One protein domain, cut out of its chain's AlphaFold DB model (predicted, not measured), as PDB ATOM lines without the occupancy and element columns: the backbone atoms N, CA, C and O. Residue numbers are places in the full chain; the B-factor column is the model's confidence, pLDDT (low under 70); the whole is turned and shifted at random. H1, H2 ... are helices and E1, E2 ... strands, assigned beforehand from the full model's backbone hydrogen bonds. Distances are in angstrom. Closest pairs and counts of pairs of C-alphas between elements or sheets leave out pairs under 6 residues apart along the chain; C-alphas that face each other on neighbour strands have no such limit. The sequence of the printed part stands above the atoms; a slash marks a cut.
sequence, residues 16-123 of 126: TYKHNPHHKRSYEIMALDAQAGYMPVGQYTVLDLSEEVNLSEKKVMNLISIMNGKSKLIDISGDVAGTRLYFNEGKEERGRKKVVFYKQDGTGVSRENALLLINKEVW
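What this domain is: This is residues 16 to 123 of the 126 residues of an uncharacterized protein of Alphaproteobacteria bacterium (UniProt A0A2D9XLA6). One twisted sheet of six strands curls like part of a barrel, and a single helix, H1, packs slantwise on one face of its E1, E2 and E3 part. After the helix, a long stretch without a named element, residues 68 to 83, leads to E4 at the opposite edge of the sheet. The printed part has 108 residues with one named helix and six named strands, along the chain E1 E2 E3 H1 E4 E5 E6; the sheet's order is E1, E2, E3, E6, E5, E4, all antiparallel. The class is mixed, helices and strands. The whole is compact, with a radius of gyration of the C-alphas of 14.3 A, yet elongated in outline, spanning 49 by 30 by 30 A.

How they stand to each other: E1, residues 16 to 19, is an edge strand and forms a hairpin with E2, residues 26 to 33; N 16 and O 30 are 2.9 A apart, within hydrogen-bond range. E3, residues 37 to 46, forms the next hairpin with E2, with N 29 and O 42 at 2.8 A, and it bends by 56 degrees at residue 41. These three strands are a meander, each the antiparallel neighbour of the one before. H1, residues 53 to 67, is on the sheet at a height of 8.8 A, over E2 and E3, and runs slantwise to the strands, at 48 degrees to E3 on the local plane. The closest C-alphas of E1 and H1 are those of Thr 16 and Ile 64, 6.2 A apart; those of E3 and H1 are Val 46 and Ser 56, 7.0 A apart. Every O i to N i+4 pair in H1 is within hydrogen-bond range. H1 and the sheet E1, E2, E3, E6, E5, E4 are two layers, a helix on one face of a sheet. E4, residues 84 to 89, is the other edge strand; E5, residues 96 to 104, forms a hairpin with it, with N 86 and O 102 at 2.8 A. E6, residues 111 to 119, forms a hairpin with E5, with N 99 and O 116 at 2.8 A, and E4, E5 and E6 are a second meander. E6 is also the antiparallel neighbour of E3, with N 43 and O 117 at 2.7 A. E1 and E4 are apart.

Where its parts are: E1 begins at C-alpha 16, (251.371, 246.573, 260.460). E2 is 21.9 A long and E3 26.2 A. H1 is 21.3 A long and starts at C-alpha 53, (251.575, 233.389, 272.840). E4 is 16.7 A long, E5 26.2 A and E6 24.5 A, ending at C-alpha 119, (263.190, 242.627, 253.003).

The domain as a whole: The two C-alphas farthest apart are those of Gln 35 and Thr 107, 49.5 A. The link from H1 to E4 is long, with 16 residues; the link from E2 to E3 is tight. The printed part has no cut. Its mean pLDDT is 91.6, and no printed residue is under 70.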
ATOM      1  N   THR A  16     252.287 247.361 259.630       95.94
ATOM      2  CA  THR A  16     251.371 246.573 260.460       95.94
ATOM      3  C   THR A  16     251.797 245.103 260.441       95.94
ATOM      4  O   THR A  16     252.766 244.738 259.774       95.94
ATOM      5  N   TYR A  17     251.089 244.249 261.172       96.50
ATOM      6  CA  TYR A  17     251.283 242.806 261.126       96.50
ATOM      7  C   TYR A  17     249.947 242.071 261.036       96.50
ATOM      8  O   TYR A  17     248.893 242.620 261.362       96.50
ATOM      9  N   LYS A  18     249.999 240.812 260.609       95.12
ATOM     10  CA  LYS A  18     248.892 239.857 260.720       95.12
ATOM     11  C   LYS A  18     249.423 238.508 261.187       95.12
ATOM     12  O   LYS A  18     250.566 238.150 260.903       95.12
ATOM     13  N   HIS A  19     248.591 237.739 261.876       94.25
ATOM     14  CA  HIS A  19     248.923 236.351 262.179       94.25
ATOM     15  C   HIS A  19     249.014 235.517 260.901       94.25
ATOM     16  O   HIS A  19     248.218 235.687 259.976       94.25
ATOM     17  N   ASN A  20     249.958 234.578 260.875       87.62
ATOM     18  CA  ASN A  20     249.986 233.550 259.851       87.62
ATOM     19  C   ASN A  20     248.880 232.511 260.149       87.62
ATOM     20  O   ASN A  20     248.916 231.882 261.212       87.62
ATOM     21  N   PRO A  21     247.919 232.284 259.234       82.12
ATOM     22  CA  PRO A  21     246.793 231.377 259.474       82.12
ATOM     23  C   PRO A  21     247.214 229.905 259.598       82.12
ATOM     24  O   PRO A  21     246.482 229.100 260.168       82.12
ATOM     25  N   HIS A  22     248.398 229.548 259.099       80.62
ATOM     26  CA  HIS A  22     248.924 228.184 259.116       80.62
ATOM     27  C   HIS A  22     249.933 227.944 260.245       80.62
ATOM     28  O   HIS A  22     250.287 226.797 260.509       80.62
ATOM     29  N   HIS A  23     250.396 228.996 260.934       82.50
ATOM     30  CA  HIS A  23     251.413 228.875 261.974       82.50
ATOM     31  C   HIS A  23     251.163 229.847 263.135       82.50
ATOM     32  O   HIS A  23     251.517 231.023 263.064       82.50
ATOM     33  N   LYS A  24     250.629 229.334 264.255       82.19
ATOM     34  CA  LYS A  24     250.223 230.117 265.448       82.19
ATOM     35  C   LYS A  24     251.306 231.044 266.012       82.19
ATOM     36  O   LYS A  24     251.001 232.043 266.645       82.19
ATOM     37  N   ARG A  25     252.571 230.686 265.795       89.19
ATOM     38  CA  ARG A  25     253.763 231.385 266.295       89.19
ATOM     39  C   ARG A  25     254.467 232.225 265.228       89.19
ATOM     40  O   ARG A  25     255.636 232.558 265.381       89.19
ATOM     41  N   SER A  26     253.794 232.500 264.114       95.06
ATOM     42  CA  SER A  26     254.342 233.297 263.024       95.06
ATOM     43  C   SER A  26     253.435 234.473 262.684       95.06
ATOM     44  O   SER A  26     252.208 234.360 262.687       95.06
ATOM     45  N   TYR A  27     254.068 235.600 262.385       96.88
ATOM     46  CA  TYR A  27     253.437 236.882 262.127       96.88
ATOM     47  C   TYR A  27     254.009 237.436 260.825       96.88
ATOM     48  O   TYR A  27     255.224 237.579 260.696       96.88
ATOM     49  N   GLU A  28     253.152 237.736 259.855       96.56
ATOM     50  CA  GLU A  28     253.554 238.430 258.630       96.56
ATOM     51  C   GLU A  28     253.617 239.934 258.901       96.56
ATOM     52  O   GLU A  28     252.654 240.527 259.388       96.56
ATOM     53  N   ILE A  29     254.758 240.540 258.579       96.50
ATOM     54  CA  ILE A  29     254.986 241.982 258.657       96.50
ATOM     55  C   ILE A  29     254.600 242.584 257.314       96.50
ATOM     56  O   ILE A  29     255.072 242.139 256.265       96.50
ATOM     57  N   MET A  30     253.770 243.617 257.360       96.44
ATOM     58  CA  MET A  30     253.201 244.260 256.188       96.44
ATOM     59  C   MET A  30     253.614 245.730 256.142       96.44
ATOM     60  O   MET A  30     253.612 246.406 257.175       96.44
ATOM     61  N   ALA A  31     253.912 246.243 254.954       95.12
ATOM     62  CA  ALA A  31     254.145 247.663 254.708       95.12
ATOM     63  C   ALA A  31     253.027 248.234 253.837       95.12
ATOM     64  O   ALA A  31     252.544 247.555 252.933       95.12
ATOM     65  N   LEU A  32     252.615 249.467 254.118       93.81
ATOM     66  CA  LEU A  32     251.664 250.194 253.292       93.81
ATOM     67  C   LEU A  32     252.355 250.622 251.995       93.81
ATOM     68  O   LEU A  32     253.241 251.475 252.007       93.81
ATOM     69  N   ASP A  33     251.921 250.030 250.893       90.88
ATOM     70  CA  ASP A  33     252.222 250.461 249.540       90.88
ATOM     71  C   ASP A  33     251.172 251.479 249.064       90.88
ATOM     72  O   ASP A  33     249.983 251.370 249.379       90.88
ATOM     73  N   ALA A  34     251.615 252.482 248.304       84.06
ATOM     74  CA  ALA A  34     250.764 253.585 247.859       84.06
ATOM     75  C   ALA A  34     249.655 253.153 246.881       84.06
ATOM     76  O   ALA A  34     248.663 253.865 246.737       84.06
ATOM     77  N   GLN A  35     249.823 252.019 246.196       84.88
ATOM     78  CA  GLN A  35     248.954 251.561 245.107       84.88
ATOM     79  C   GLN A  35     248.249 250.245 245.455       84.88
ATOM     80  O   GLN A  35     247.087 250.059 245.101       84.88
ATOM     81  N   ALA A  36     248.935 249.344 246.161       85.56
ATOM     82  CA  ALA A  36     248.465 247.996 246.472       85.56
ATOM     83  C   ALA A  36     247.954 247.827 247.917       85.56
ATOM     84  O   ALA A  36     247.475 246.752 248.278       85.56
ATOM     85  N   GLY A  37     248.037 248.864 248.757       91.25
ATOM     86  CA  GLY A  37     247.701 248.757 250.176       91.25
ATOM     87  C   GLY A  37     248.767 247.983 250.956       91.25
ATOM     88  O   GLY A  37     249.953 248.078 250.661       91.25
ATOM     89  N   TYR A  38     248.388 247.239 251.997       94.06
ATOM     90  CA  TYR A  38     249.373 246.525 252.818       94.06
ATOM     91  C   TYR A  38     249.919 245.272 252.120       94.06
ATOM     92  O   TYR A  38     249.192 244.298 251.925       94.06
ATOM     93  N   MET A  39     251.224 245.265 251.845       95.06
ATOM     94  CA  MET A  39     251.948 244.172 251.190       95.06
ATOM     95  C   MET A  39     252.938 243.495 252.150       95.06
ATOM     96  O   MET A  39     253.522 244.177 252.996       95.06
ATOM     97  N   PRO A  40     253.147 242.167 252.057       94.62
ATOM     98  CA  PRO A  40     254.050 241.449 252.950       94.62
ATOM     99  C   PRO A  40     255.509 241.796 252.647       94.62
ATOM    100  O   PRO A  40     255.986 241.617 251.529       94.62
ATOM    101  N   VAL A  41     256.231 242.245 253.669       95.38
ATOM    102  CA  VAL A  41     257.652 242.630 253.583       95.38
ATOM    103  C   VAL A  41     258.542 241.840 254.535       95.38
ATOM    104  O   VAL A  41     259.764 241.961 254.492       95.38
ATOM    105  N   GLY A  42     257.953 241.023 255.404       95.38
ATOM    106  CA  GLY A  42     258.710 240.199 256.327       95.38
ATOM    107  C   GLY A  42     257.849 239.227 257.114       95.38
ATOM    108  O   GLY A  42     256.632 239.153 256.958       95.38
ATOM    109  N   GLN A  43     258.513 238.471 257.973       96.00
ATOM    110  CA  GLN A  43     257.924 237.456 258.819       96.00
ATOM    111  C   GLN A  43     258.714 237.362 260.121       96.00
ATOM    112  O   GLN A  43     259.940 237.249 260.101       96.00
ATOM    113  N   TYR A  44     258.001 237.370 261.241       96.62
ATOM    114  CA  TYR A  44     258.540 237.076 262.560       96.62
ATOM    115  C   TYR A  44     258.015 235.715 263.014       96.62
ATOM    116  O   TYR A  44     256.805 235.521 263.120       96.62
ATOM    117  N   THR A  45     258.907 234.766 263.273       96.38
ATOM    118  CA  THR A  45     258.560 233.402 263.683       96.38
ATOM    119  C   THR A  45     259.204 233.090 265.022       96.38
ATOM    120  O   THR A  45     260.426 233.101 265.143       96.38
ATOM    121  N   VAL A  46     258.388 232.786 266.024       96.31
ATOM    122  CA  VAL A  46     258.848 232.362 267.350       96.31
ATOM    123  C   VAL A  46     259.243 230.894 267.283       96.31
ATOM    124  O   VAL A  46     258.440 230.044 266.893       96.31
ATOM    125  N   LEU A  47     260.489 230.618 267.655       95.06
ATOM    126  CA  LEU A  47     261.096 229.287 267.669       95.06
ATOM    127  C   LEU A  47     261.004 228.642 269.060       95.06
ATOM    128  O   LEU A  47     260.951 227.420 269.174       95.06
ATOM    129  N   ASP A  48     260.930 229.457 270.115       92.56
ATOM    130  CA  ASP A  48     260.743 228.975 271.481       92.56
ATOM    131  C   ASP A  48     259.289 228.545 271.722       92.56
ATOM    132  O   ASP A  48     258.386 229.363 271.913       92.56
ATOM    133  N   LEU A  49     259.061 227.232 271.731       90.00
ATOM    134  CA  LEU A  49     257.735 226.650 271.935       90.00
ATOM    135  C   LEU A  49     257.199 226.831 273.360       90.00
ATOM    136  O   LEU A  49     255.989 226.695 273.549       90.00
ATOM    137  N   SER A  50     258.067 227.139 274.327       90.12
ATOM    138  CA  SER A  50     257.679 227.427 275.711       90.12
ATOM    139  C   SER A  50     257.249 228.879 275.921       90.12
ATOM    140  O   SER A  50     256.711 229.210 276.971       90.12
ATOM    141  N   GLU A  51     257.467 229.754 274.933       90.06
ATOM    142  CA  GLU A  51     257.061 231.150 275.041       90.06
ATOM    143  C   GLU A  51     255.534 231.281 275.017       90.06
ATOM    144  O   GLU A  51     254.851 230.710 274.157       90.06
ATOM    145  N   GLU A  52     255.001 232.079 275.938       90.69
ATOM    146  CA  GLU A  52     253.582 232.417 275.981       90.69
ATOM    147  C   GLU A  52     253.163 233.191 274.727       90.69
ATOM    148  O   GLU A  52     253.807 234.164 274.332       90.69
ATOM    149  N   VAL A  53     252.046 232.794 274.108       88.94
ATOM    150  CA  VAL A  53     251.575 233.389 272.840       88.94
ATOM    151  C   VAL A  53     251.340 234.896 272.979       88.94
ATOM    152  O   VAL A  53     251.714 235.665 272.095       88.94
ATOM    153  N   ASN A  54     250.805 235.330 274.122       91.38
ATOM    154  CA  ASN A  54     250.569 236.745 274.405       91.38
ATOM    155  C   ASN A  54     251.879 237.544 274.494       91.38
ATOM    156  O   ASN A  54     251.923 238.698 274.072       91.38
ATOM    157  N   LEU A  55     252.956 236.950 275.020       93.06
ATOM    158  CA  LEU A  55     254.268 237.599 275.049       93.06
ATOM    159  C   LEU A  55     254.827 237.746 273.630       93.06
ATOM    160  O   LEU A  55     255.321 238.817 273.269       93.06
ATOM    161  N   SER A  56     254.704 236.701 272.812       93.25
ATOM    162  CA  SER A  56     255.105 236.741 271.405       93.25
ATOM    163  C   SER A  56     254.409 237.866 270.636       93.25
ATOM    164  O   SER A  56     255.062 238.612 269.903       93.25
ATOM    165  N   GLU A  57     253.099 238.030 270.826       94.12
ATOM    166  CA  GLU A  57     252.345 239.088 270.157       94.12
ATOM    167  C   GLU A  57     252.774 240.482 270.639       94.12
ATOM    168  O   GLU A  57     253.068 241.344 269.811       94.12
ATOM    169  N   LYS A  58     252.932 240.696 271.955       95.31
ATOM    170  CA  LYS A  58     253.450 241.970 272.497       95.31
ATOM    171  C   LYS A  58     254.821 242.332 271.911       95.31
ATOM    172  O   LYS A  58     255.063 243.498 271.595       95.31
ATOM    173  N   LYS A  59     255.717 241.353 271.725       95.00
ATOM    174  CA  LYS A  59     257.023 241.566 271.074       95.00
ATOM    175  C   LYS A  59     256.863 242.032 269.626       95.00
ATOM    176  O   LYS A  59     257.527 242.989 269.228       95.00
ATOM    177  N   VAL A  60     255.966 241.413 268.857       95.75
ATOM    178  CA  VAL A  60     255.671 241.824 267.472       95.75
ATOM    179  C   VAL A  60     255.060 243.227 267.445       95.75
ATOM    180  O   VAL A  60     255.493 244.065 266.659       95.75
ATOM    181  N   MET A  61     254.126 243.541 268.344       95.75
ATOM    182  CA  MET A  61     253.549 244.884 268.469       95.75
ATOM    183  C   MET A  61     254.612 245.946 268.780       95.75
ATOM    184  O   MET A  61     254.573 247.040 268.210       95.75
ATOM    185  N   ASN A  62     255.574 245.632 269.652       95.50
ATOM    186  CA  ASN A  62     256.703 246.511 269.949       95.50
ATOM    187  C   ASN A  62     257.615 246.684 268.732       95.50
ATOM    188  O   ASN A  62     257.951 247.818 268.404       95.50
ATOM    189  N   LEU A  63     257.941 245.604 268.015       94.31
ATOM    190  CA  LEU A  63     258.702 245.671 266.763       94.31
ATOM    191  C   LEU A  63     258.015 246.589 265.741       94.31
ATOM    192  O   LEU A  63     258.631 247.524 265.241       94.31
ATOM    193  N   ILE A  64     256.720 246.388 265.485       95.38
ATOM    194  CA  ILE A  64     255.941 247.229 264.564       95.38
ATOM    195  C   ILE A  64     255.862 248.678 265.055       95.38
ATOM    196  O   ILE A  64     255.864 249.604 264.245       95.38
ATOM    197  N   SER A  65     255.790 248.905 266.365       94.38
ATOM    198  CA  SER A  65     255.803 250.256 266.933       94.38
ATOM    199  C   SER A  65     257.135 250.956 266.673       94.38
ATOM    200  O   SER A  65     257.117 252.096 266.208       94.38
ATOM    201  N   ILE A  66     258.255 250.256 266.874       92.69
ATOM    202  CA  ILE A  66     259.607 250.749 266.578       92.69
ATOM    203  C   ILE A  66     259.734 251.082 265.089       92.69
ATOM    204  O   ILE A  66     260.079 252.210 264.766       92.69
ATOM    205  N   MET A  67     259.341 250.167 264.194       92.38
ATOM    206  CA  MET A  67     259.388 250.384 262.737       92.38
ATOM    207  C   MET A  67     258.516 251.562 262.265       92.38
ATOM    208  O   MET A  67     258.718 252.120 261.189       92.38
ATOM    209  N   ASN A  68     257.497 251.926 263.047       92.56
ATOM    210  CA  ASN A  68     256.655 253.098 262.804       92.56
ATOM    211  C   ASN A  68     257.169 254.365 263.521       92.56
ATOM    212  O   ASN A  68     256.428 255.345 263.613       92.56
ATOM    213  N   GLY A  69     258.386 254.353 264.072       91.31
ATOM    214  CA  GLY A  69     258.999 255.491 264.765       91.31
ATOM    215  C   GLY A  69     258.363 255.835 266.115       91.31
ATOM    216  O   GLY A  69     258.492 256.964 266.588       91.31
ATOM    217  N   LYS A  70     257.633 254.905 266.745       91.50
ATOM    218  CA  LYS A  70     256.993 255.141 268.047       91.50
ATOM    219  C   LYS A  70     257.951 254.800 269.184       91.50
ATOM    220  O   LYS A  70     258.501 253.707 269.235       91.50
ATOM    221  N   SER A  71     258.066 255.710 270.148       87.56
ATOM    222  CA  SER A  71     258.871 255.523 271.364       87.56
ATOM    223  C   SER A  71     258.104 254.868 272.515       87.56
ATOM    224  O   SER A  71     258.704 254.243 273.386       87.56
ATOM    225  N   LYS A  72     256.771 254.994 272.536       91.31
ATOM    226  CA  LYS A  72     255.929 254.356 273.551       91.31
ATOM    227  C   LYS A  72     255.698 252.893 273.184       91.31
ATOM    228  O   LYS A  72     254.890 252.596 272.305       91.31
ATOM    229  N   LEU A  73     256.405 252.010 273.878       94.00
ATOM    230  CA  LEU A  73     256.303 250.562 273.729       94.00
ATOM    231  C   LEU A  73     255.417 249.962 274.827       94.00
ATOM    232  O   LEU A  73     255.214 250.565 275.884       94.00
ATOM    233  N   ILE A  74     254.878 248.777 274.560       95.56
ATOM    234  CA  ILE A  74     254.217 247.945 275.564       95.56
ATOM    235  C   ILE A  74     255.290 247.475 276.540       95.56
ATOM    236  O   ILE A  74     256.303 246.906 276.123       95.56
ATOM    237  N   ASP A  75     255.059 247.705 277.828       94.50
ATOM    238  CA  ASP A  75     255.934 247.185 278.868       94.50
ATOM    239  C   ASP A  75     255.789 245.661 278.955       94.50
ATOM    240  O   ASP A  75     254.695 245.129 279.155       94.50
ATOM    241  N   ILE A  76     256.912 244.972 278.761       93.38
ATOM    242  CA  ILE A  76     257.041 243.515 278.869       93.38
ATOM    243  C   ILE A  76     258.078 243.121 279.923       93.38
ATOM    244  O   ILE A  76     258.449 241.955 279.997       93.38
ATOM    245  N   SER A  77     258.578 244.069 280.722       91.25
ATOM    246  CA  SER A  77     259.674 243.848 281.674       91.25
ATOM    247  C   SER A  77     259.376 242.726 282.670       91.25
ATOM    248  O   SER A  77     260.238 241.885 282.914       91.25
ATOM    249  N   GLY A  78     258.139 242.657 283.173       91.62
ATOM    250  CA  GLY A  78     257.675 241.564 284.028       91.62
ATOM    251  C   GLY A  78     257.613 240.210 283.313       91.62
ATOM    252  O   GLY A  78     257.940 239.192 283.916       91.62
ATOM    253  N   ASP A  79     257.270 240.195 282.020       89.94
ATOM    254  CA  ASP A  79     257.165 238.970 281.216       89.94
ATOM    255  C   ASP A  79     258.547 238.388 280.835       89.94
ATOM    256  O   ASP A  79     258.651 237.217 280.472       89.94
ATOM    257  N   VAL A  80     259.616 239.198 280.885       89.25
ATOM    258  CA  VAL A  80     260.986 238.804 280.483       89.25
ATOM    259  C   VAL A  80     262.015 238.912 281.614       89.25
ATOM    260  O   VAL A  80     263.224 238.873 281.360       89.25
ATOM    261  N   ALA A  81     261.557 239.054 282.858       88.81
ATOM    262  CA  ALA A  81     262.412 239.262 284.020       88.81
ATOM    263  C   ALA A  81     263.495 238.174 284.145       88.81
ATOM    264  O   ALA A  81     263.237 236.985 283.976       88.81
ATOM    265  N   GLY A  82     264.734 238.593 284.420       86.75
ATOM    266  CA  GLY A  82     265.879 237.679 284.533       86.75
ATOM    267  C   GLY A  82     266.411 237.140 283.202       86.75
ATOM    268  O   GLY A  82     267.391 236.398 283.202       86.75
ATOM    269  N   THR A  83     265.827 237.530 282.065       89.75
ATOM    270  CA  THR A  83     266.294 237.100 280.743       89.75
ATOM    271  C   THR A  83     267.004 238.219 279.987       89.75
ATOM    272  O   THR A  83     266.751 239.407 280.184       89.75
ATOM    273  N   ARG A  84     267.917 237.831 279.096       89.62
ATOM    274  CA  ARG A  84     268.555 238.703 278.110       89.62
ATOM    275  C   ARG A  84     268.197 238.228 276.714       89.62
ATOM    276  O   ARG A  84     268.235 237.027 276.439       89.62
ATOM    277  N   LEU A  85     267.878 239.181 275.845       90.44
ATOM    278  CA  LEU A  85     267.646 238.940 274.430       90.44
ATOM    279  C   LEU A  85     268.848 239.461 273.640       90.44
ATOM    280  O   LEU A  85     269.161 240.647 273.686       90.44
ATOM    281  N   TYR A  86     269.507 238.569 272.913       92.50
ATOM    282  CA  TYR A  86     270.558 238.901 271.957       92.50
ATOM    283  C   TYR A  86     270.033 238.699 270.542       92.50
ATOM    284  O   TYR A  86     269.038 238.000 270.337       92.50
ATOM    285  N   PHE A  87     270.716 239.265 269.555       93.62
ATOM    286  CA  PHE A  87     270.411 238.994 268.160       93.62
ATOM    287  C   PHE A  87     271.687 238.874 267.334       93.62
ATOM    288  O   PHE A  87     272.670 239.562 267.597       93.62
ATOM    289  N   ASN A  88     271.639 238.013 266.322       93.19
ATOM    290  CA  ASN A  88     272.644 237.941 265.274       93.19
ATOM    291  C   ASN A  88     271.993 238.265 263.938       93.19
ATOM    292  O   ASN A  88     270.998 237.652 263.539       93.19
ATOM    293  N   GLU A  89     272.597 239.201 263.223       91.88
ATOM    294  CA  GLU A  89     272.244 239.479 261.846       91.88
ATOM    295  C   GLU A  89     272.975 238.513 260.912       91.88
ATOM    296  O   GLU A  89     274.201 238.513 260.809       91.88
ATOM    297  N   GLY A  90     272.211 237.686 260.209       87.12
ATOM    298  CA  GLY A  90     272.722 236.820 259.162       87.12
ATOM    299  C   GLY A  90     273.117 237.587 257.900       87.12
ATOM    300  O   GLY A  90     272.828 238.780 257.727       87.12
ATOM    301  N   LYS A  91     273.762 236.857 256.984       86.56
ATOM    302  CA  LYS A  91     273.991 237.333 255.619       86.56
ATOM    303  C   LYS A  91     272.655 237.569 254.923       86.56
ATOM    304  O   LYS A  91     271.661 236.902 255.205       86.56
ATOM    305  N   GLU A  92     272.661 238.533 254.018       88.12
ATOM    306  CA  GLU A  92     271.547 238.739 253.110       88.12
ATOM    307  C   GLU A  92     271.436 237.554 252.149       88.12
ATOM    308  O   GLU A  92     272.433 237.102 251.586       88.12
ATOM    309  N   GLU A  93     270.215 237.075 251.950       85.00
ATOM    310  CA  GLU A  93     269.915 236.026 250.989       85.00
ATOM    311  C   GLU A  93     268.662 236.419 250.205       85.00
ATOM    312  O   GLU A  93     267.613 236.692 250.786       85.00
ATOM    313  N   ARG A  94     268.777 236.466 248.870       87.06
ATOM    314  CA  ARG A  94     267.666 236.792 247.951       87.06
ATOM    315  C   ARG A  94     266.940 238.103 248.311       87.06
ATOM    316  O   ARG A  94     265.715 238.143 248.344       87.06
ATOM    317  N   GLY A  95     267.697 239.159 248.625       89.06
ATOM    318  CA  GLY A  95     267.148 240.473 248.988       89.06
ATOM    319  C   GLY A  95     266.522 240.542 250.385       89.06
ATOM    320  O   GLY A  95     265.927 241.555 250.748       89.06
ATOM    321  N   ARG A  96     266.643 239.481 251.191       92.06
ATOM    322  CA  ARG A  96     266.121 239.435 252.559       92.06
ATOM    323  C   ARG A  96     267.240 239.401 253.579       92.06
ATOM    324  O   ARG A  96     268.217 238.665 253.452       92.06
ATOM    325  N   LYS A  97     267.049 240.174 254.639       93.88
ATOM    326  CA  LYS A  97     267.837 240.123 255.855       93.88
ATOM    327  C   LYS A  97     267.257 239.070 256.793       93.88
ATOM    328  O   LYS A  97     266.047 239.017 257.018       93.88
ATOM    329  N   LYS A  98     268.143 238.254 257.358       94.81
ATOM    330  CA  LYS A  98     267.831 237.298 258.419       94.81
ATOM    331  C   LYS A  98     268.351 237.827 259.749       94.81
ATOM    332  O   LYS A  98     269.525 238.168 259.842       94.81
ATOM    333  N   VAL A  99     267.513 237.849 260.777       94.62
ATOM    334  CA  VAL A  99     267.904 238.180 262.152       94.62
ATOM    335  C   VAL A  99     267.428 237.063 263.066       94.62
ATOM    336  O   VAL A  99     266.241 236.746 263.098       94.62
ATOM    337  N   VAL A 100     268.358 236.438 263.781       95.81
ATOM    338  CA  VAL A 100     268.052 235.374 264.745       95.81
ATOM    339  C   VAL A 100     268.169 235.954 266.143       95.81
ATOM    340  O   VAL A 100     269.214 236.498 266.497       95.81
ATOM    341  N   PHE A 101     267.105 235.838 266.927       95.44
ATOM    342  CA  PHE A 101     267.060 236.261 268.319       95.44
ATOM    343  C   PHE A 101     267.374 235.086 269.234       95.44
ATOM    344  O   PHE A 101     266.866 233.983 269.028       95.44
ATOM    345  N   TYR A 102     268.148 235.343 270.282       94.50
ATOM    346  CA  TYR A 102     268.544 234.356 271.277       94.50
ATOM    347  C   TYR A 102     268.133 234.814 272.670       94.50
ATOM    348  O   TYR A 102     268.411 235.949 273.053       94.50
ATOM    349  N   LYS A 103     267.521 233.921 273.446       93.94
ATOM    350  CA  LYS A 103     267.190 234.144 274.857       93.94
ATOM    351  C   LYS A 103     268.239 233.477 275.746       93.94
ATOM    352  O   LYS A 103     268.628 232.337 275.497       93.94
ATOM    353  N   GLN A 104     268.671 234.177 276.789       91.25
ATOM    354  CA  GLN A 104     269.506 233.648 277.867       91.25
ATOM    355  C   GLN A 104     268.841 233.976 279.206       91.25
ATOM    356  O   GLN A 104     268.521 235.134 279.448       91.25
ATOM    357  N   ASP A 105     268.655 232.989 280.074       88.62
ATOM    358  CA  ASP A 105     267.984 233.121 281.381       88.62
ATOM    359  C   ASP A 105     268.967 233.177 282.567       88.62
ATOM    360  O   ASP A 105     268.594 232.987 283.721       88.62
ATOM    361  N   GLY A 106     270.249 233.417 282.282       82.94
ATOM    362  CA  GLY A 106     271.324 233.392 283.275       82.94
ATOM    363  C   GLY A 106     271.888 231.997 283.552       82.94
ATOM    364  O   GLY A 106     272.890 231.892 284.257       82.94
ATOM    365  N   THR A 107     271.322 230.940 282.961       80.44
ATOM    366  CA  THR A 107     271.825 229.569 283.089       80.44
ATOM    367  C   THR A 107     272.217 228.987 281.729       80.44
ATOM    368  O   THR A 107     271.499 229.099 280.740       80.44
ATOM    369  N   GLY A 108     273.395 228.361 281.658       79.75
ATOM    370  CA  GLY A 108     273.856 227.674 280.449       79.75
ATOM    371  C   GLY A 108     274.032 228.570 279.213       79.75
ATOM    372  O   GLY A 108     274.394 229.746 279.303       79.75
ATOM    373  N   VAL A 109     273.833 227.970 278.036       86.69
ATOM    374  CA  VAL A 109     273.978 228.629 276.728       86.69
ATOM    375  C   VAL A 109     272.689 229.327 276.301       86.69
ATOM    376  O   VAL A 109     271.588 228.891 276.640       86.69
ATOM    377  N   SER A 110     272.824 230.393 275.513       89.06
ATOM    378  CA  SER A 110     271.677 231.045 274.888       89.06
ATOM    379  C   SER A 110     270.984 230.107 273.890       89.06
ATOM    380  O   SER A 110     271.618 229.273 273.243       89.06
ATOM    381  N   ARG A 111     269.659 230.232 273.773       92.12
ATOM    382  CA  ARG A 111     268.818 229.407 272.890       92.12
ATOM    383  C   ARG A 111     268.105 230.276 271.871       92.12
ATOM    384  O   ARG A 111     267.739 231.406 272.186       92.12
ATOM    385  N   GLU A 112     267.882 229.749 270.672       93.06
ATOM    386  CA  GLU A 112     267.093 230.440 269.650       93.06
ATOM    387  C   GLU A 112     265.674 230.719 270.169       93.06
ATOM    388  O   GLU A 112     264.984 229.827 270.658       93.06
ATOM    389  N   ASN A 113     265.254 231.982 270.092       94.75
ATOM    390  CA  ASN A 113     263.954 232.453 270.564       94.75
ATOM    391  C   ASN A 113     263.025 232.783 269.401       94.75
ATOM    392  O   ASN A 113     261.871 232.359 269.394       94.75
ATOM    393  N   ALA A 114     263.527 233.514 268.408       96.56
ATOM    394  CA  ALA A 114     262.742 233.918 267.255       96.56
ATOM    395  C   ALA A 114     263.619 234.181 266.030       96.56
ATOM    396  O   ALA A 114     264.819 234.428 266.132       96.56
ATOM    397  N   LEU A 115     262.983 234.173 264.869       95.69
ATOM    398  CA  LEU A 115     263.562 234.470 263.573       95.69
ATOM    399  C   LEU A 115     262.777 235.612 262.931       95.69
ATOM    400  O   LEU A 115     261.570 235.495 262.737       95.69
ATOM    401  N   LEU A 116     263.469 236.679 262.547       95.88
ATOM    402  CA  LEU A 116     262.941 237.714 261.668       95.88
ATOM    403  C   LEU A 116     263.565 237.555 260.283       95.88
ATOM    404  O   LEU A 116     264.785 237.611 260.119       95.88
ATOM    405  N   LEU A 117     262.712 237.369 259.284       95.19
ATOM    406  CA  LEU A 117     263.059 237.496 257.875       95.19
ATOM    407  C   LEU A 117     262.387 238.755 257.359       95.19
ATOM    408  O   LEU A 117     261.173 238.884 257.466       95.19
ATOM    409  N   ILE A 118     263.145 239.686 256.805       95.38
ATOM    410  CA  ILE A 118     262.591 240.960 256.352       95.38
ATOM    411  C   ILE A 118     263.318 241.423 255.103       95.38
ATOM    412  O   ILE A 118     264.514 241.185 254.943       95.38
ATOM    413  N   ASN A 119     262.595 242.052 254.192       94.75
ATOM    414  CA  ASN A 119     263.190 242.627 253.003       94.75
ATOM    415  C   ASN A 119     264.247 243.684 253.375       94.75
ATOM    416  O   ASN A 119     264.046 244.498 254.282       94.75
ATOM    417  N   LYS A 120     265.388 243.668 252.683       88.38
ATOM    418  CA  LYS A 120     266.538 244.527 252.995       88.38
ATOM    419  C   LYS A 120     266.193 246.008 252.904       88.38
ATOM    420  O   LYS A 120     266.618 246.774 253.751       88.38
ATOM    421  N   GLU A 121     265.427 246.413 251.900       86.94
ATOM    422  CA  GLU A 121     265.030 247.804 251.687       86.94
ATOM    423  C   GLU A 121     264.200 248.376 252.849       86.94
ATOM    424  O   GLU A 121     264.169 249.591 253.049       86.94
ATOM    425  N   VAL A 122     263.574 247.498 253.640       86.94
ATOM    426  CA  VAL A 122     262.864 247.850 254.872       86.94
ATOM    427  C   VAL A 122     263.813 247.851 256.076       86.94
ATOM    428  O   VAL A 122     263.700 248.717 256.940       86.94
ATOM    429  N   TRP A 123     264.762 246.915 256.139       82.12
ATOM    430  CA  TRP A 123     265.722 246.809 257.239       82.12
ATOM    431  C   TRP A 123     266.769 247.934 257.209       82.12
ATOM    432  O   TRP A 123     267.518 248.072 256.246       82.12
TER     433      TRP A 123